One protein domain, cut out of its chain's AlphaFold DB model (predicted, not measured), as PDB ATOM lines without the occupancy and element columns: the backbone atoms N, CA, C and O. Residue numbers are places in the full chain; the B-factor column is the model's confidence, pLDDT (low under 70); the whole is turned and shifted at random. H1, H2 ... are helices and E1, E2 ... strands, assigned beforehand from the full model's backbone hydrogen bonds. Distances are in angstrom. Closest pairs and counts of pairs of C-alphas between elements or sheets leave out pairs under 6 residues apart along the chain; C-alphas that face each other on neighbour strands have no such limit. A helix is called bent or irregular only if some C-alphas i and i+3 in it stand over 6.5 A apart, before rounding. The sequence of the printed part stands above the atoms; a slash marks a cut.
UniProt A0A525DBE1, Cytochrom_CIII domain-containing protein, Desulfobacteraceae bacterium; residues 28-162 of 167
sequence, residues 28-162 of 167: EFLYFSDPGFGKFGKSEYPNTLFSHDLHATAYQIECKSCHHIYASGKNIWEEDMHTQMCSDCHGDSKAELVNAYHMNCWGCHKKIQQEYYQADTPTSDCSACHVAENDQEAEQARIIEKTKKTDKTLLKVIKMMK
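AT A GLANCE: This is residues 28 to 162 of the 167 residues of the protein "Cytochrom_CIII domain-containing protein" of Desulfobacteraceae bacterium (UniProt A0A525DBE1). A small ribbon of two antiparallel strands, E1 and E2, runs directly into the short helix H2, with H4 alongside the ribbon, while the long helix H3 makes the opposite side of the domain. H1 meets the first end of H3 and H5 its last end, and two long unnamed stretches, residues 59 to 93 and 116 to 132, join the two sides, the first looping out to Ser 72, far from H4. The printed part has 135 residues, with five named helices and two named strands in the order E1, H1, E2, H2, H3, H4, H5, and the class is mostly helix. The whole is compact, with a radius of gyration of the C-alphas of 15.4 A and spans of 41 by 40 by 28 A.

HOW THE PARTS SIT: E1, residues 29 to 32, and E2, residues 48 to 51, are antiparallel neighbours at 146 degrees, with N 30 and O 50 at 2.8 A and N 50 and O 30 at 2.9 A, within hydrogen-bond range. The closest C-alphas of E2 and H4, residues 133 to 147, are those of Leu 49 and Gln 136, 7.4 A apart. H4 only just touches H2, residues 52 to 58, with 3 pairs of C-alphas within 8 A, made by 143 to 147 of H4 alone; the closest are those of Ala 58 and Thr 147, 6.3 A, and the tilt is a shallow 21 degrees, the same way. H3, residues 94 to 115, is apart from E1, E2, H2 and H4. With 94 to 97 alone it only just touches H1, residues 35 to 40, with 3 pairs of C-alphas within 8 A; the closest are those of Phe 40 and Lys 94, 6.2 A, at a steep tilt of 60 degrees, opposite ways. With 112 to 115 alone it touches H5, residues 152 to 161, the closest C-alphas being those of Glu 115 and Val 157, 6.9 A, at a steep tilt of 59 degrees, opposite ways. In H3 and H5 every O i to N i+4 pair is within hydrogen-bond range; H2 has 2 of 3, H4 9 of 11, and H1 0 of 2, with 2 of 3 O i to N i+3 pairs.

IN THESE COORDINATES: E1, 8.9 A long, begins at C-alpha 29 (41.210, 39.511, 36.117), and E2 is 10.0 A. H3, 30.9 A, begins at C-alpha 94 (23.215, 55.659, 30.341) and has a kink of 35 degrees near residue 102. H4, 21.8 A, is irregular: C-alphas 134 and 137 are 7.4 A apart. H1 is 10.2 A and H2 9.2 A; H5, 14.4 A, ends at C-alpha 161 (19.504, 26.470, 34.153).

THE WHOLE: The two C-alphas farthest apart, those of Ser 72 and Asn 134, are 44.6 A apart. The printed part has no cut. The links H2 to H3, 35 residues, and H3 to H4, 17 residues, are long; in the first, residues 70 to 71 pair antiparallel with 74 to 75. The mean pLDDT of the printed part is 90.7, and residue 162 is under 70.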
ATOM      1  N   GLU A  28      43.050  35.567  34.632       72.00
ATOM      2  CA  GLU A  28      42.570  36.735  33.900       72.00
ATOM      3  C   GLU A  28      41.543  37.493  34.754       72.00
ATOM      4  O   GLU A  28      40.346  37.179  34.792       72.00
ATOM      5  N   PHE A  29      42.036  38.492  35.487       80.88
ATOM      6  CA  PHE A  29      41.210  39.511  36.117       80.88
ATOM      7  C   PHE A  29      41.076  40.695  35.177       80.88
ATOM      8  O   PHE A  29      42.050  41.374  34.848       80.88
ATOM      9  N   LEU A  30      39.842  40.948  34.768       77.81
ATOM     10  CA  LEU A  30      39.480  42.083  33.952       77.81
ATOM     11  C   LEU A  30      38.860  43.140  34.854       77.81
ATOM     12  O   LEU A  30      37.847  42.915  35.518       77.81
ATOM     13  N   TYR A  31      39.460  44.323  34.840       80.12
ATOM     14  CA  TYR A  31      38.759  45.521  35.269       80.12
ATOM     15  C   TYR A  31      37.806  45.887  34.147       80.12
ATOM     16  O   TYR A  31      38.204  46.435  33.118       80.12
ATOM     17  N   PHE A  32      36.551  45.506  34.327       77.69
ATOM     18  CA  PHE A  32      35.538  45.729  33.328       77.69
ATOM     19  C   PHE A  32      35.216  47.229  33.286       77.69
ATOM     20  O   PHE A  32      34.599  47.781  34.202       77.69
ATOM     21  N   SER A  33      35.686  47.894  32.231       83.06
ATOM     22  CA  SER A  33      35.463  49.312  31.965       83.06
ATOM     23  C   SER A  33      35.079  49.473  30.501       83.06
ATOM     24  O   SER A  33      35.930  49.405  29.617       83.06
ATOM     25  N   ASP A  34      33.783  49.632  30.243       92.12
ATOM     26  CA  ASP A  34      33.282  49.894  28.898       92.12
ATOM     27  C   ASP A  34      33.504  51.382  28.548       92.12
ATOM     28  O   ASP A  34      32.905  52.256  29.192       92.12
ATOM     29  N   PRO A  35      34.329  51.707  27.527       91.81
ATOM     30  CA  PRO A  35      34.592  53.090  27.124       91.81
ATOM     31  C   PRO A  35      33.330  53.870  26.739       91.81
ATOM     32  O   PRO A  35      33.303  55.099  26.860       91.81
ATOM     33  N   GLY A  36      32.267  53.180  26.317       93.62
ATOM     34  CA  GLY A  36      30.982  53.770  25.964       93.62
ATOM     35  C   GLY A  36      30.314  54.522  27.113       93.62
ATOM     36  O   GLY A  36      29.517  55.424  26.852       93.62
ATOM     37  N   PHE A  37      30.679  54.252  28.372       93.81
ATOM     38  CA  PHE A  37      30.228  55.063  29.505       93.81
ATOM     39  C   PHE A  37      30.794  56.488  29.504       93.81
ATOM     40  O   PHE A  37      30.160  57.386  30.061       93.81
ATOM     41  N   GLY A  38      31.930  56.731  28.840       93.25
ATOM     42  CA  GLY A  38      32.584  58.042  28.799       93.25
ATOM     43  C   GLY A  38      31.699  59.156  28.231       93.25
ATOM     44  O   GLY A  38      31.806  60.307  28.653       93.25
ATOM     45  N   LYS A  39      30.746  58.817  27.349       94.44
ATOM     46  CA  LYS A  39      29.784  59.779  26.781       94.44
ATOM     47  C   LYS A  39      28.731  60.272  27.785       94.44
ATOM     48  O   LYS A  39      28.026  61.236  27.499       94.44
ATOM     49  N   PHE A  40      28.632  59.644  28.958       94.69
ATOM     50  CA  PHE A  40      27.690  60.004  30.024       94.69
ATOM     51  C   PHE A  40      28.351  60.713  31.215       94.69
ATOM     52  O   PHE A  40      27.704  60.924  32.243       94.69
ATOM     53  N   GLY A  41      29.625  61.090  31.082       92.31
ATOM     54  CA  GLY A  41      30.393  61.751  32.131       92.31
ATOM     55  C   GLY A  41      31.019  60.781  33.132       92.31
ATOM     56  O   GLY A  41      31.121  59.577  32.899       92.31
ATOM     57  N   LYS A  42      31.494  61.326  34.255       90.06
ATOM     58  CA  LYS A  42      32.222  60.560  35.270       90.06
ATOM     59  C   LYS A  42      31.301  59.542  35.958       90.06
ATOM     60  O   LYS A  42      30.191  59.883  36.363       90.06
ATOM     61  N   SER A  43      31.786  58.310  36.121       88.00
ATOM     62  CA  SER A  43      31.110  57.292  36.930       88.00
ATOM     63  C   SER A  43      31.147  57.651  38.418       88.00
ATOM     64  O   SER A  43      32.154  58.148  38.924       88.00
ATOM     65  N   GLU A  44      30.050  57.371  39.117       88.38
ATOM     66  CA  GLU A  44      29.957  57.460  40.581       88.38
ATOM     67  C   GLU A  44      30.522  56.208  41.271       88.38
ATOM     68  O   GLU A  44      30.856  56.256  42.450       88.38
ATOM     69  N   TYR A  45      30.663  55.106  40.528       91.00
ATOM     70  CA  TYR A  45      31.168  53.824  41.016       91.00
ATOM     71  C   TYR A  45      32.537  53.491  40.402       91.00
ATOM     72  O   TYR A  45      32.763  53.822  39.229       91.00
ATOM     73  N   PRO A  46      33.425  52.799  41.143       92.31
ATOM     74  CA  PRO A  46      34.614  52.163  40.578       92.31
ATOM     75  C   PRO A  46      34.279  51.224  39.414       92.31
ATOM     76  O   PRO A  46      33.141  50.766  39.269       92.31
ATOM     77  N   ASN A  47      35.283  50.892  38.601       91.44
ATOM     78  CA  ASN A  47      35.138  49.843  37.592       91.44
ATOM     79  C   ASN A  47      34.774  48.508  38.253       91.44
ATOM     80  O   ASN A  47      35.169  48.230  39.387       91.44
ATOM     81  N   THR A  48      34.026  47.676  37.536       92.81
ATOM     82  CA  THR A  48      33.649  46.361  38.048       92.81
ATOM     83  C   THR A  48      34.837  45.411  37.965       92.81
ATOM     84  O   THR A  48      35.478  45.308  36.919       92.81
ATOM     85  N   LEU A  49      35.128  44.695  39.050       92.31
ATOM     86  CA  LEU A  49      36.105  43.611  39.018       92.31
ATOM     87  C   LEU A  49      35.426  42.345  38.488       92.31
ATOM     88  O   LEU A  49      34.433  41.879  39.045       92.31
ATOM     89  N   PHE A  50      35.962  41.783  37.410       92.19
ATOM     90  CA  PHE A  50      35.432  40.589  36.766       92.19
ATOM     91  C   PHE A  50      36.547  39.563  36.549       92.19
ATOM     92  O   PHE A  50      37.674  39.910  36.211       92.19
ATOM     93  N   SER A  51      36.237  38.279  36.728       92.56
ATOM     94  CA  SER A  51      37.155  37.184  36.394       92.56
ATOM     95  C   SER A  51      36.545  36.351  35.280       92.56
ATOM     96  O   SER A  51      35.571  35.631  35.518       92.56
ATOM     97  N   HIS A  52      37.103  36.442  34.074       90.94
ATOM     98  CA  HIS A  52      36.621  35.654  32.939       90.94
ATOM     99  C   HIS A  52      36.814  34.157  33.206       90.94
ATOM    100  O   HIS A  52      35.876  33.376  33.064       90.94
ATOM    101  N   ASP A  53      37.977  33.776  33.733       89.19
ATOM    102  CA  ASP A  53      38.282  32.388  34.080       89.19
ATOM    103  C   ASP A  53      37.330  31.778  35.111       89.19
ATOM    104  O   ASP A  53      36.954  30.611  34.984       89.19
ATOM    105  N   LEU A  54      36.920  32.531  36.141       91.25
ATOM    106  CA  LEU A  54      35.968  32.007  37.122       91.25
ATOM    107  C   LEU A  54      34.649  31.623  36.434       91.25
ATOM    108  O   LEU A  54      34.096  30.559  36.703       91.25
ATOM    109  N   HIS A  55      34.162  32.471  35.530       92.31
ATOM    110  CA  HIS A  55      32.878  32.274  34.862       92.31
ATOM    111  C   HIS A  55      32.966  31.236  33.734       92.31
ATOM    112  O   HIS A  55      32.227  30.252  33.750       92.31
ATOM    113  N   ALA A  56      33.877  31.423  32.780       91.06
ATOM    114  CA  ALA A  56      33.990  30.582  31.592       91.06
ATOM    115  C   ALA A  56      34.670  29.238  31.891       91.06
ATOM    116  O   ALA A  56      34.197  28.194  31.449       91.06
ATOM    117  N   THR A  57      35.740  29.233  32.690       90.00
ATOM    118  CA  THR A  57      36.550  28.025  32.920       90.00
ATOM    119  C   THR A  57      36.081  27.253  34.150       90.00
ATOM    120  O   THR A  57      35.762  26.066  34.057       90.00
ATOM    121  N   ALA A  58      36.017  27.902  35.317       90.81
ATOM    122  CA  ALA A  58      35.704  27.212  36.570       90.81
ATOM    123  C   ALA A  58      34.215  26.850  36.679       90.81
ATOM    124  O   ALA A  58      33.889  25.750  37.128       90.81
ATOM    125  N   TYR A  59      33.324  27.747  36.248       92.00
ATOM    126  CA  TYR A  59      31.876  27.523  36.250       92.00
ATOM    127  C   TYR A  59      31.295  27.024  34.932       92.00
ATOM    128  O   TYR A  59      30.124  26.642  34.919       92.00
ATOM    129  N   GLN A  60      32.101  26.949  33.870       91.44
ATOM    130  CA  GLN A  60      31.682  26.426  32.564       91.44
ATOM    131  C   GLN A  60      30.445  27.153  32.019       91.44
ATOM    132  O   GLN A  60      29.540  26.537  31.456       91.44
ATOM    133  N   ILE A  61      30.372  28.468  32.243       91.62
ATOM    134  CA  ILE A  61      29.319  29.298  31.667       91.62
ATOM    135  C   ILE A  61      29.601  29.432  30.172       91.62
ATOM    136  O   ILE A  61      30.672  29.880  29.770       91.62
ATOM    137  N   GLU A  62      28.618  29.056  29.357       90.38
ATOM    138  CA  GLU A  62      28.695  29.140  27.898       90.38
ATOM    139  C   GLU A  62      29.010  30.573  27.456       90.38
ATOM    140  O   GLU A  62      28.335  31.509  27.900       90.38
ATOM    141  N   CYS A  63      29.946  30.749  26.519       90.69
ATOM    142  CA  CYS A  63      30.347  32.063  26.004       90.69
ATOM    143  C   CYS A  63      29.142  32.880  25.507       90.69
ATOM    144  O   CYS A  63      29.024  34.073  25.796       90.69
ATOM    145  N   LYS A  64      28.174  32.199  24.871       90.12
ATOM    146  CA  LYS A  64      26.910  32.769  24.369       90.12
ATOM    147  C   LYS A  64      25.952  33.275  25.447       90.12
ATOM    148  O   LYS A  64      24.934  33.878  25.110       90.12
ATOM    149  N   SER A  65      26.235  33.007  26.722       89.44
ATOM    150  CA  SER A  65      25.469  33.547  27.850       89.44
ATOM    151  C   SER A  65      25.753  35.032  28.063       89.44
ATOM    152  O   SER A  65      24.873  35.729  28.555       89.44
ATOM    153  N   CYS A  66      26.948  35.506  27.684       91.25
ATOM    154  CA  CYS A  66      27.363  36.905  27.817       91.25
ATOM    155  C   CYS A  66      27.664  37.545  26.459       91.25
ATOM    156  O   CYS A  66      27.240  38.667  26.207       91.25
ATOM    157  N   HIS A  67      28.370  36.841  25.571       90.75
ATOM    158  CA  HIS A  67      28.640  37.316  24.220       90.75
ATOM    159  C   HIS A  67      27.491  36.924  23.299       90.75
ATOM    160  O   HIS A  67      27.272  35.758  22.976       90.75
ATOM    161  N   HIS A  68      26.705  37.914  22.906       91.06
ATOM    162  CA  HIS A  68      25.492  37.695  22.146       91.06
ATOM    163  C   HIS A  68      25.366  38.714  21.027       91.06
ATOM    164  O   HIS A  68      25.693  39.886  21.181       91.06
ATOM    165  N   ILE A  69      24.867  38.236  19.893       90.69
ATOM    166  CA  ILE A  69      24.480  39.054  18.752       90.69
ATOM    167  C   ILE A  69      23.148  38.493  18.291       90.69
ATOM    168  O   ILE A  69      23.078  37.350  17.841       90.69
ATOM    169  N   TYR A  70      22.078  39.268  18.428       88.31
ATOM    170  CA  TYR A  70      20.749  38.821  18.037       88.31
ATOM    171  C   TYR A  70      20.410  39.276  16.619       88.31
ATOM    172  O   TYR A  70      20.317  40.467  16.339       88.31
ATOM    173  N   ALA A  71      20.147  38.311  15.738       88.56
ATOM    174  CA  ALA A  71      19.598  38.544  14.407       88.56
ATOM    175  C   ALA A  71      18.314  37.728  14.246       88.56
ATOM    176  O   ALA A  71      18.291  36.519  14.489       88.56
ATOM    177  N   SER A  72      17.212  38.394  13.884       88.19
ATOM    178  CA  SER A  72      15.893  37.759  13.716       88.19
ATOM    179  C   SER A  72      15.471  36.885  14.914       88.19
ATOM    180  O   SER A  72      14.935  35.790  14.744       88.19
ATOM    181  N   GLY A  73      15.749  37.357  16.135       85.44
ATOM    182  CA  GLY A  73      15.391  36.672  17.384       85.44
ATOM    183  C   GLY A  73      16.262  35.464  17.745       85.44
ATOM    184  O   GLY A  73      15.923  34.728  18.670       85.44
ATOM    185  N   LYS A  74      17.377  35.234  17.041       86.94
ATOM    186  CA  LYS A  74      18.340  34.168  17.353       86.94
ATOM    187  C   LYS A  74      19.692  34.766  17.710       86.94
ATOM    188  O   LYS A  74      20.145  35.675  17.022       86.94
ATOM    189  N   ASN A  75      20.328  34.238  18.757       89.38
ATOM    190  CA  ASN A  75      21.726  34.549  19.028       89.38
ATOM    191  C   ASN A  75      22.583  33.843  17.969       89.38
ATOM    192  O   ASN A  75      22.567  32.613  17.890       89.38
ATOM    193  N   ILE A  76      23.261  34.630  17.142       91.06
ATOM    194  CA  ILE A  76      24.134  34.182  16.054       91.06
ATOM    195  C   ILE A  76      25.618  34.345  16.395       91.06
ATOM    196  O   ILE A  76      26.451  34.111  15.530       91.06
ATOM    197  N   TRP A  77      25.952  34.776  17.616       92.81
ATOM    198  CA  TRP A  77      27.344  34.893  18.037       92.81
ATOM    199  C   TRP A  77      28.012  33.514  18.072       92.81
ATOM    200  O   TRP A  77      27.402  32.542  18.523       92.81
ATOM    201  N   GLU A  78      29.263  33.445  17.628       90.50
ATOM    202  CA  GLU A  78      30.138  32.269  17.659       90.50
ATOM    203  C   GLU A  78      31.504  32.663  18.245       90.50
ATOM    204  O   GLU A  78      31.878  33.833  18.201       90.50
ATOM    205  N   GLU A  79      32.250  31.704  18.801       86.25
ATOM    206  CA  GLU A  79      33.518  31.966  19.514       86.25
ATOM    207  C   GLU A  79      34.634  32.546  18.633       86.25
ATOM    208  O   GLU A  79      35.550  33.188  19.141       86.25
ATOM    209  N   ASP A  80      34.562  32.340  17.318       87.94
ATOM    210  CA  ASP A  80      35.492  32.913  16.342       87.94
ATOM    211  C   ASP A  80      35.140  34.359  15.948       87.94
ATOM    212  O   ASP A  80      35.921  35.027  15.260       87.94
ATOM    213  N   MET A  81      33.987  34.870  16.393       87.94
ATOM    214  CA  MET A  81      33.607  36.264  16.207       87.94
ATOM    215  C   MET A  81      34.349  37.159  17.197       87.94
ATOM    216  O   MET A  81      34.577  36.806  18.353       87.94
ATOM    217  N   HIS A  82      34.678  38.375  16.758       84.25
ATOM    218  CA  HIS A  82      35.294  39.361  17.640       84.25
ATOM    219  C   HIS A  82      34.368  39.662  18.824       84.25
ATOM    220  O   HIS A  82      33.159  39.866  18.656       84.25
ATOM    221  N   THR A  83      34.942  39.704  20.025       84.31
ATOM    222  CA  THR A  83      34.232  40.176  21.207       84.31
ATOM    223  C   THR A  83      33.966  41.672  21.056       84.31
ATOM    224  O   THR A  83      34.860  42.456  20.745       84.31
ATOM    225  N   GLN A  84      32.703  42.053  21.228       90.00
ATOM    226  CA  GLN A  84      32.245  43.440  21.205       90.00
ATOM    227  C   GLN A  84      31.991  43.912  22.634       90.00
ATOM    228  O   GLN A  84      31.663  43.106  23.515       90.00
ATOM    229  N   MET A  85      32.136  45.214  22.857       92.06
ATOM    230  CA  MET A  85      31.676  45.844  24.086       92.06
ATOM    231  C   MET A  85      30.152  45.895  24.080       92.06
ATOM    232  O   MET A  85      29.519  45.958  23.023       92.06
ATOM    233  N   CYS A  86      29.532  45.895  25.261       93.62
ATOM    234  CA  CYS A  86      28.080  46.041  25.323       93.62
ATOM    235  C   CYS A  86      27.672  47.377  24.702       93.62
ATOM    236  O   CYS A  86      26.640  47.437  24.036       93.62
ATOM    237  N   SER A  87      28.507  48.413  24.851       95.38
ATOM    238  CA  SER A  87      28.248  49.733  24.293       95.38
ATOM    239  C   SER A  87      28.270  49.842  22.769       95.38
ATOM    240  O   SER A  87      27.794  50.846  22.232       95.38
ATOM    241  N   ASP A  88      28.778  48.823  22.070       94.31
ATOM    242  CA  ASP A  88      28.772  48.786  20.605       94.31
ATOM    243  C   ASP A  88      27.338  48.650  20.061       94.31
ATOM    244  O   ASP A  88      27.047  49.102  18.954       94.31
ATOM    245  N   CYS A  89      26.432  48.054  20.847       93.44
ATOM    246  CA  CYS A  89      25.017  47.880  20.497       93.44
ATOM    247  C   CYS A  89      24.051  48.518  21.508       93.44
ATOM    248  O   CYS A  89      22.977  48.963  21.115       93.44
ATOM    249  N   HIS A  90      24.406  48.548  22.794       93.25
ATOM    250  CA  HIS A  90      23.602  49.124  23.870       93.25
ATOM    251  C   HIS A  90      24.108  50.511  24.256       93.25
ATOM    252  O   HIS A  90      25.299  50.786  24.250       93.25
ATOM    253  N   GLY A  91      23.233  51.403  24.695       94.50
ATOM    254  CA  GLY A  91      23.662  52.689  25.244       94.50
ATOM    255  C   GLY A  91      23.260  53.880  24.400       94.50
ATOM    256  O   GLY A  91      23.992  54.873  24.360       94.50
ATOM    257  N   ASP A  92      22.065  53.831  23.823       95.56
ATOM    258  CA  ASP A  92      21.320  55.030  23.432       95.56
ATOM    259  C   ASP A  92      21.102  55.947  24.649       95.56
ATOM    260  O   ASP A  92      20.994  57.168  24.529       95.56
ATOM    261  N   SER A  93      21.114  55.373  25.859       96.81
ATOM    262  CA  SER A  93      21.168  56.113  27.120       96.81
ATOM    263  C   SER A  93      22.059  55.435  28.163       96.81
ATOM    264  O   SER A  93      22.303  54.228  28.111       96.81
ATOM    265  N   LYS A  94      22.490  56.202  29.178       95.50
ATOM    266  CA  LYS A  94      23.215  55.659  30.341       95.50
ATOM    267  C   LYS A  94      22.420  54.535  31.002       95.50
ATOM    268  O   LYS A  94      22.986  53.502  31.334       95.50
ATOM    269  N   ALA A  95      21.114  54.741  31.177       96.06
ATOM    270  CA  ALA A  95      20.234  53.776  31.825       96.06
ATOM    271  C   ALA A  95      20.159  52.455  31.049       96.06
ATOM    272  O   ALA A  95      20.201  51.392  31.655       96.06
ATOM    273  N   GLU A  96      20.094  52.515  29.720       96.50
ATOM    274  CA  GLU A  96      20.073  51.319  28.880       96.50
ATOM    275  C   GLU A  96      21.383  50.525  28.983       96.50
ATOM    276  O   GLU A  96      21.336  49.323  29.229       96.50
ATOM    277  N   LEU A  97      22.544  51.188  28.886       95.75
ATOM    278  CA  LEU A  97      23.838  50.506  29.005       95.75
ATOM    279  C   LEU A  97      24.045  49.913  30.408       95.75
ATOM    280  O   LEU A  97      24.467  48.767  30.535       95.75
ATOM    281  N   VAL A  98      23.680  50.649  31.466       94.44
ATOM    282  CA  VAL A  98      23.671  50.118  32.843       94.44
ATOM    283  C   VAL A  98      22.770  48.886  32.943       94.44
ATOM    284  O   VAL A  98      23.168  47.880  33.530       94.44
ATOM    285  N   ASN A  99      21.574  48.932  32.353       94.56
ATOM    286  CA  ASN A  99      20.650  47.804  32.367       94.56
ATOM    287  C   ASN A  99      21.187  46.604  31.583       94.56
ATOM    288  O   ASN A  99      20.993  45.485  32.044       94.56
ATOM    289  N   ALA A 100      21.885  46.803  30.462       94.19
ATOM    290  CA  ALA A 100      22.519  45.710  29.723       94.19
ATOM    291  C   ALA A 100      23.505  44.937  30.620       94.19
ATOM    292  O   ALA A 100      23.423  43.712  30.722       94.19
ATOM    293  N   TYR A 101      24.350  45.651  31.374       94.00
ATOM    294  CA  TYR A 101      25.256  45.033  32.347       94.00
ATOM    295  C   TYR A 101      24.530  44.388  33.521       94.00
ATOM    296  O   TYR A 101      24.758  43.218  33.830       94.00
ATOM    297  N   HIS A 102      23.651  45.126  34.197       93.62
ATOM    298  CA  HIS A 102      22.980  44.622  35.390       93.62
ATOM    299  C   HIS A 102      22.065  43.436  35.074       93.62
ATOM    300  O   HIS A 102      22.074  42.443  35.797       93.62
ATOM    301  N   MET A 103      21.310  43.467  33.980       91.38
ATOM    302  CA  MET A 103      20.431  42.349  33.638       91.38
ATOM    303  C   MET A 103      21.213  41.096  33.246       91.38
ATOM    304  O   MET A 103      20.784  39.998  33.604       91.38
ATOM    305  N   ASN A 104      22.377  41.240  32.607       91.69
ATOM    306  CA  ASN A 104      23.218  40.094  32.289       91.69
ATOM    307  C   ASN A 104      23.942  39.539  33.530       91.69
ATOM    308  O   ASN A 104      23.800  38.362  33.863       91.69
ATOM    309  N   CYS A 105      24.665  40.390  34.263       92.75
ATOM    310  CA  CYS A 105      25.475  39.978  35.410       92.75
ATOM    311  C   CYS A 105      24.602  39.668  36.636       92.75
ATOM    312  O   CYS A 105      24.534  38.533  37.116       92.75
ATOM    313  N   TRP A 106      23.877  40.677  37.127       91.56
ATOM    314  CA  TRP A 106      23.045  40.544  38.321       91.56
ATOM    315  C   TRP A 106      21.828  39.644  38.059       91.56
ATOM    316  O   TRP A 106      21.486  38.813  38.904       91.56
ATOM    317  N   GLY A 107      21.210  39.710  36.878       91.81
ATOM    318  CA  GLY A 107      20.103  38.813  36.533       91.81
ATOM    319  C   GLY A 107      20.486  37.329  36.596       91.81
ATOM    320  O   GLY A 107      19.722  36.529  37.147       91.81
ATOM    321  N   CYS A 108      21.680  36.965  36.119       93.31
ATOM    322  CA  CYS A 108      22.200  35.602  36.234       93.31
ATOM    323  C   CYS A 108      22.452  35.206  37.693       93.31
ATOM    324  O   CYS A 108      21.912  34.200  38.162       93.31
ATOM    325  N   HIS A 109      23.182  36.042  38.437       94.12
ATOM    326  CA  HIS A 109      23.469  35.819  39.856       94.12
ATOM    327  C   HIS A 109      22.194  35.607  40.677       94.12
ATOM    328  O   HIS A 109      22.099  34.663  41.459       94.12
ATOM    329  N   LYS A 110      21.171  36.440  40.453       92.69
ATOM    330  CA  LYS A 110      19.897  36.353  41.172       92.69
ATOM    331  C   LYS A 110      19.188  35.028  40.916       92.69
ATOM    332  O   LYS A 110      18.671  34.443  41.863       92.69
ATOM    333  N   LYS A 111      19.173  34.536  39.674       91.56
ATOM    334  CA  LYS A 111      18.561  33.232  39.373       91.56
ATOM    335  C   LYS A 111      19.344  32.076  39.989       91.56
ATOM    336  O   LYS A 111      18.728  31.181  40.554       91.56
ATOM    337  N   ILE A 112      20.677  32.111  39.940       92.94
ATOM    338  CA  ILE A 112      21.503  31.096  40.611       92.94
ATOM    339  C   ILE A 112      21.178  31.064  42.107       92.94
ATOM    340  O   ILE A 112      20.938  29.993  42.653       92.94
ATOM    341  N   GLN A 113      21.096  32.227  42.754       93.38
ATOM    342  CA  GLN A 113      20.782  32.314  44.179       93.38
ATOM    343  C   GLN A 113      19.347  31.867  44.510       93.38
ATOM    344  O   GLN A 113      19.103  31.352  45.597       93.38
ATOM    345  N   GLN A 114      18.393  32.020  43.586       92.06
ATOM    346  CA  GLN A 114      17.033  31.487  43.749       92.06
ATOM    347  C   GLN A 114      17.006  29.952  43.751       92.06
ATOM    348  O   GLN A 114      16.278  29.361  44.545       92.06
ATOM    349  N   GLU A 115      17.809  29.316  42.898       92.44
ATOM    350  CA  GLU A 115      17.910  27.852  42.808       92.44
ATOM    351  C   GLU A 115      18.837  27.259  43.884       92.44
ATOM    352  O   GLU A 115      18.657  26.128  44.335       92.44
ATOM    353  N   TYR A 116      19.841  28.025  44.314       94.12
ATOM    354  CA  TYR A 116      20.836  27.625  45.300       94.12
ATOM    355  C   TYR A 116      21.278  28.828  46.133       94.12
ATOM    356  O   TYR A 116      22.261  29.499  45.838       94.12
ATOM    357  N   TYR A 117      20.552  29.083  47.222       93.19
ATOM    358  CA  TYR A 117      20.744  30.261  48.079       93.19
ATOM    359  C   TYR A 117      22.143  30.379  48.708       93.19
ATOM    360  O   TYR A 117      22.542  31.470  49.104       93.19
ATOM    361  N   GLN A 118      22.874  29.263  48.823       92.69
ATOM    362  CA  GLN A 118      24.242  29.227  49.356       92.69
ATOM    363  C   GLN A 118      25.287  29.644  48.315       92.69
ATOM    364  O   GLN A 118      26.460  29.777  48.660       92.69
ATOM    365  N   ALA A 119      24.885  29.824  47.051       91.81
ATOM    366  CA  ALA A 119      25.770  30.304  46.010       91.81
ATOM    367  C   ALA A 119      26.328  31.676  46.397       91.81
ATOM    368  O   ALA A 119      25.591  32.638  46.619       91.81
ATOM    369  N   ASP A 120      27.652  31.756  46.431       90.62
ATOM    370  CA  ASP A 120      28.371  33.012  46.568       90.62
ATOM    371  C   ASP A 120      28.305  33.775  45.237       90.62
ATOM    372  O   ASP A 120      29.203  33.685  44.395       90.62
ATOM    373  N   THR A 121      27.179  34.451  45.020       90.75
ATOM    374  CA  THR A 121      26.905  35.310  43.867       90.75
ATOM    375  C   THR A 121      26.450  36.681  44.367       90.75
ATOM    376  O   THR A 121      25.482  36.736  45.131       90.75
ATOM    377  N   PRO A 122      27.078  37.793  43.952       90.94
ATOM    378  CA  PRO A 122      26.633  39.120  44.362       90.94
ATOM    379  C   PRO A 122      25.305  39.484  43.683       90.94
ATOM    380  O   PRO A 122      25.205  39.490  42.454       90.94
ATOM    381  N   THR A 123      24.269  39.768  44.481       86.56
ATOM    382  CA  THR A 123      22.881  39.970  44.008       86.56
ATOM    383  C   THR A 123      22.200  41.243  44.512       86.56
ATOM    384  O   THR A 123      21.026  41.453  44.227       86.56
ATOM    385  N   SER A 124      22.861  42.092  45.284       82.94
ATOM    386  CA  SER A 124      22.267  43.370  45.725       82.94
ATOM    387  C   SER A 124      23.288  44.354  46.274       82.94
ATOM    388  O   SER A 124      22.987  45.534  46.405       82.94
ATOM    389  N   ASP A 125      24.478  43.871  46.622       90.00
ATOM    390  CA  ASP A 125      25.577  44.707  47.071       90.00
ATOM    391  C   ASP A 125      26.349  45.260  45.870       90.00
ATOM    392  O   ASP A 125      27.058  44.526  45.179       90.00
ATOM    393  N   CYS A 126      26.215  46.566  45.627       92.62
ATOM    394  CA  CYS A 126      26.937  47.256  44.562       92.62
ATOM    395  C   CYS A 126      28.457  47.110  44.718       92.62
ATOM    396  O   CYS A 126      29.153  46.996  43.711       92.62
ATOM    397  N   SER A 127      28.967  47.102  45.955       93.06
ATOM    398  CA  SER A 127      30.405  47.078  46.256       93.06
ATOM    399  C   SER A 127      31.052  45.717  46.005       93.06
ATOM    400  O   SER A 127      32.248  45.651  45.738       93.06
ATOM    401  N   ALA A 128      30.253  44.648  45.972       91.62
ATOM    402  CA  ALA A 128      30.724  43.319  45.600       91.62
ATOM    403  C   ALA A 128      31.041  43.194  44.096       91.62
ATOM    404  O   ALA A 128      31.767  42.288  43.698       91.62
ATOM    405  N   CYS A 129      30.514  44.098  43.260       92.94
ATOM    406  CA  CYS A 129      30.878  44.215  41.844       92.94
ATOM    407  C   CYS A 129      31.806  45.417  41.614       92.94
ATOM    408  O   CYS A 129      32.870  45.288  41.012       92.94
ATOM    409  N   HIS A 130      31.412  46.594  42.102       94.19
ATOM    410  CA  HIS A 130      32.158  47.851  42.023       94.19
ATOM    411  C   HIS A 130      33.148  47.975  43.183       94.19
ATOM    412  O   HIS A 130      33.031  48.857  44.037       94.19
ATOM    413  N   VAL A 131      34.104  47.049  43.211       93.69
ATOM    414  CA  VAL A 131      35.102  46.926  44.275       93.69
ATOM    415  C   VAL A 131      35.983  48.173  44.302       93.69
ATOM    416  O   VAL A 131      36.550  48.573  43.281       93.69
ATOM    417  N   ALA A 132      36.095  48.793  45.478       93.81
ATOM    418  CA  ALA A 132      36.958  49.949  45.680       93.81
ATOM    419  C   ALA A 132      38.422  49.581  45.410       93.81
ATOM    420  O   ALA A 132      38.846  48.468  45.704       93.81
ATOM    421  N   GLU A 133      39.204  50.512  44.859       90.12
ATOM    422  CA  GLU A 133      40.586  50.249  44.423       90.12
ATOM    423  C   GLU A 133      41.460  49.634  45.528       90.12
ATOM    424  O   GLU A 133      42.220  48.705  45.272       90.12
ATOM    425  N   ASN A 134      41.297  50.088  46.773       93.88
ATOM    426  CA  ASN A 134      42.016  49.575  47.942       93.88
ATOM    427  C   ASN A 134      41.646  48.131  48.330       93.88
ATOM    428  O   ASN A 134      42.403  47.503  49.063       93.88
ATOM    429  N   ASP A 135      40.512  47.617  47.854       93.94
ATOM    430  CA  ASP A 135      39.990  46.290  48.199       93.94
ATOM    431  C   ASP A 135      40.133  45.280  47.043       93.94
ATOM    432  O   ASP A 135      39.868  44.088  47.214       93.94
ATOM    433  N   GLN A 136      40.593  45.723  45.865       90.06
ATOM    434  CA  GLN A 136      40.692  44.887  44.661       90.06
ATOM    435  C   GLN A 136      41.625  43.687  44.840       90.06
ATOM    436  O   GLN A 136      41.271  42.578  44.451       90.06
ATOM    437  N   GLU A 137      42.794  43.881  45.454       91.44
ATOM    438  CA  GLU A 137      43.778  42.808  45.646       91.44
ATOM    439  C   GLU A 137      43.247  41.719  46.597       91.44
ATOM    440  O   GLU A 137      43.416  40.519  46.357       91.44
ATOM    441  N   ALA A 138      42.518  42.129  47.641       93.81
ATOM    442  CA  ALA A 138      41.860  41.209  48.562       93.81
ATOM    443  C   ALA A 138      40.747  40.409  47.864       93.81
ATOM    444  O   ALA A 138      40.646  39.192  48.053       93.81
ATOM    445  N   GLU A 139      39.946  41.064  47.020       92.56
ATOM    446  CA  GLU A 139      38.885  40.390  46.270       92.56
ATOM    447  C   GLU A 139      39.443  39.426  45.212       92.56
ATOM    448  O   GLU A 139      38.958  38.300  45.078       92.56
ATOM    449  N   GLN A 140      40.521  39.796  44.518       91.88
ATOM    450  CA  GLN A 140      41.228  38.895  43.603       91.88
ATOM    451  C   GLN A 140      41.747  37.653  44.333       91.88
ATOM    452  O   GLN A 140      41.526  36.531  43.871       91.88
ATOM    453  N   ALA A 141      42.376  37.820  45.501       92.25
ATOM    454  CA  ALA A 141      42.848  36.700  46.311       92.25
ATOM    455  C   ALA A 141      41.697  35.773  46.745       92.25
ATOM    456  O   ALA A 141      41.836  34.546  46.701       92.25
ATOM    457  N   ARG A 142      40.538  36.343  47.106       91.81
ATOM    458  CA  ARG A 142      39.322  35.586  47.432       91.81
ATOM    459  C   ARG A 142      38.818  34.781  46.232       91.81
ATOM    460  O   ARG A 142      38.515  33.596  46.387       91.81
ATOM    461  N   ILE A 143      38.772  35.386  45.043       91.06
ATOM    462  CA  ILE A 143      38.372  34.714  43.799       91.06
ATOM    463  C   ILE A 143      39.356  33.591  43.438       91.06
ATOM    464  O   ILE A 143      38.914  32.486  43.128       91.06
ATOM    465  N   ILE A 144      40.669  33.817  43.551       89.94
ATOM    466  CA  ILE A 144      41.695  32.782  43.317       89.94
ATOM    467  C   ILE A 144      41.517  31.606  44.284       89.94
ATOM    468  O   ILE A 144      41.645  30.448  43.900       89.94
ATOM    469  N   GLU A 145      41.226  31.855  45.559       90.25
ATOM    470  CA  GLU A 145      40.952  30.759  46.493       90.25
ATOM    471  C   GLU A 145      39.663  30.011  46.124       90.25
ATOM    472  O   GLU A 145      39.594  28.785  46.257       90.25
ATOM    473  N   LYS A 146      38.659  30.725  45.602       87.69
ATOM    474  CA  LYS A 146      37.409  30.137  45.116       87.69
ATOM    475  C   LYS A 146      37.638  29.212  43.920       87.69
ATOM    476  O   LYS A 146      37.054  28.133  43.896       87.69
ATOM    477  N   THR A 147      38.514  29.563  42.973       85.69
ATOM    478  CA  THR A 147      38.798  28.717  41.793       85.69
ATOM    479  C   THR A 147      39.479  27.393  42.153       85.69
ATOM    480  O   THR A 147      39.328  26.412  41.426       85.69
ATOM    481  N   LYS A 148      40.156  27.301  43.306       87.44
ATOM    482  CA  LYS A 148      40.781  26.051  43.783       87.44
ATOM    483  C   LYS A 148      39.778  24.999  44.258       87.44
ATOM    484  O   LYS A 148      40.150  23.833  44.404       87.44
ATOM    485  N   LYS A 149      38.531  25.383  44.553       86.38
ATOM    486  CA  LYS A 149      37.504  24.486  45.103       86.38
ATOM    487  C   LYS A 149      36.306  24.424  44.171       86.38
ATOM    488  O   LYS A 149      35.679  25.426  43.860       86.38
ATOM    489  N   THR A 150      35.930  23.213  43.780       86.19
ATOM    490  CA  THR A 150      34.750  23.005  42.941       86.19
ATOM    491  C   THR A 150      33.497  22.819  43.793       86.19
ATOM    492  O   THR A 150      33.331  21.780  44.438       86.19
ATOM    493  N   ASP A 151      32.571  23.778  43.736       90.75
ATOM    494  CA  ASP A 151      31.205  23.578  44.230       90.75
ATOM    495  C   ASP A 151      30.400  22.769  43.198       90.75
ATOM    496  O   ASP A 151      29.903  23.281  42.192       90.75
ATOM    497  N   LYS A 152      30.287  21.460  43.443       93.38
ATOM    498  CA  LYS A 152      29.575  20.530  42.552       93.38
ATOM    499  C   LYS A 152      28.073  20.810  42.481       93.38
ATOM    500  O   LYS A 152      27.456  20.510  41.459       93.38
ATOM    501  N   THR A 153      27.483  21.347  43.548       93.88
ATOM    502  CA  THR A 153      26.059  21.692  43.583       93.88
ATOM    503  C   THR A 153      25.812  22.900  42.694       93.88
ATOM    504  O   THR A 153      24.944  22.840  41.824       93.88
ATOM    505  N   LEU A 154      26.642  23.936  42.830       92.56
ATOM    506  CA  LEU A 154      26.598  25.120  41.978       92.56
ATOM    507  C   LEU A 154      26.752  24.758  40.494       92.56
ATOM    508  O   LEU A 154      25.922  25.157  39.683       92.56
ATOM    509  N   LEU A 155      27.742  23.932  40.135       92.25
ATOM    510  CA  LEU A 155      27.919  23.487  38.745       92.25
ATOM    511  C   LEU A 155      26.692  22.752  38.196       92.25
ATOM    512  O   LEU A 155      26.301  22.944  37.044       92.25
ATOM    513  N   LYS A 156      26.062  21.907  39.020       93.19
ATOM    514  CA  LYS A 156      24.838  21.204  38.626       93.19
ATOM    515  C   LYS A 156      23.695  22.187  38.369       93.19
ATOM    516  O   LYS A 156      22.984  22.022  37.381       93.19
ATOM    517  N   VAL A 157      23.542  23.198  39.222       92.00
ATOM    518  CA  VAL A 157      22.528  24.256  39.080       92.00
ATOM    519  C   VAL A 157      22.751  25.043  37.791       92.00
ATOM    520  O   VAL A 157      21.841  25.112  36.967       92.00
ATOM    521  N   ILE A 158      23.974  25.528  37.553       91.06
ATOM    522  CA  ILE A 158      24.341  26.271  36.335       91.06
ATOM    523  C   ILE A 158      24.007  25.451  35.081       91.06
ATOM    524  O   ILE A 158      23.313  25.931  34.182       91.06
ATOM    525  N   LYS A 159      24.397  24.170  35.054       88.50
ATOM    526  CA  LYS A 159      24.109  23.267  33.930       88.50
ATOM    527  C   LYS A 159      22.610  23.035  33.711       88.50
ATOM    528  O   LYS A 159      22.165  22.902  32.570       88.50
ATOM    529  N   MET A 160      21.819  22.965  34.782       86.75
ATOM    530  CA  MET A 160      20.367  22.766  34.699       86.75
ATOM    531  C   MET A 160      19.626  24.011  34.213       86.75
ATOM    532  O   MET A 160      18.640  23.878  33.486       86.75
ATOM    533  N   MET A 161      20.116  25.204  34.556       82.69
ATOM    534  CA  MET A 161      19.504  26.470  34.153       82.69
ATOM    535  C   MET A 161      19.554  26.710  32.638       82.69
ATOM    536  O   MET A 161      18.774  27.525  32.147       82.69
ATOM    537  N   LYS A 162      20.428  25.999  31.898       69.25
ATOM    538  CA  LYS A 162      20.661  26.197  30.454       69.25
ATOM    539  C   LYS A 162      20.753  27.687  30.132       69.25
ATOM    540  O   LYS A 162      19.945  28.171  29.339       69.25
TER     541      LYS A 162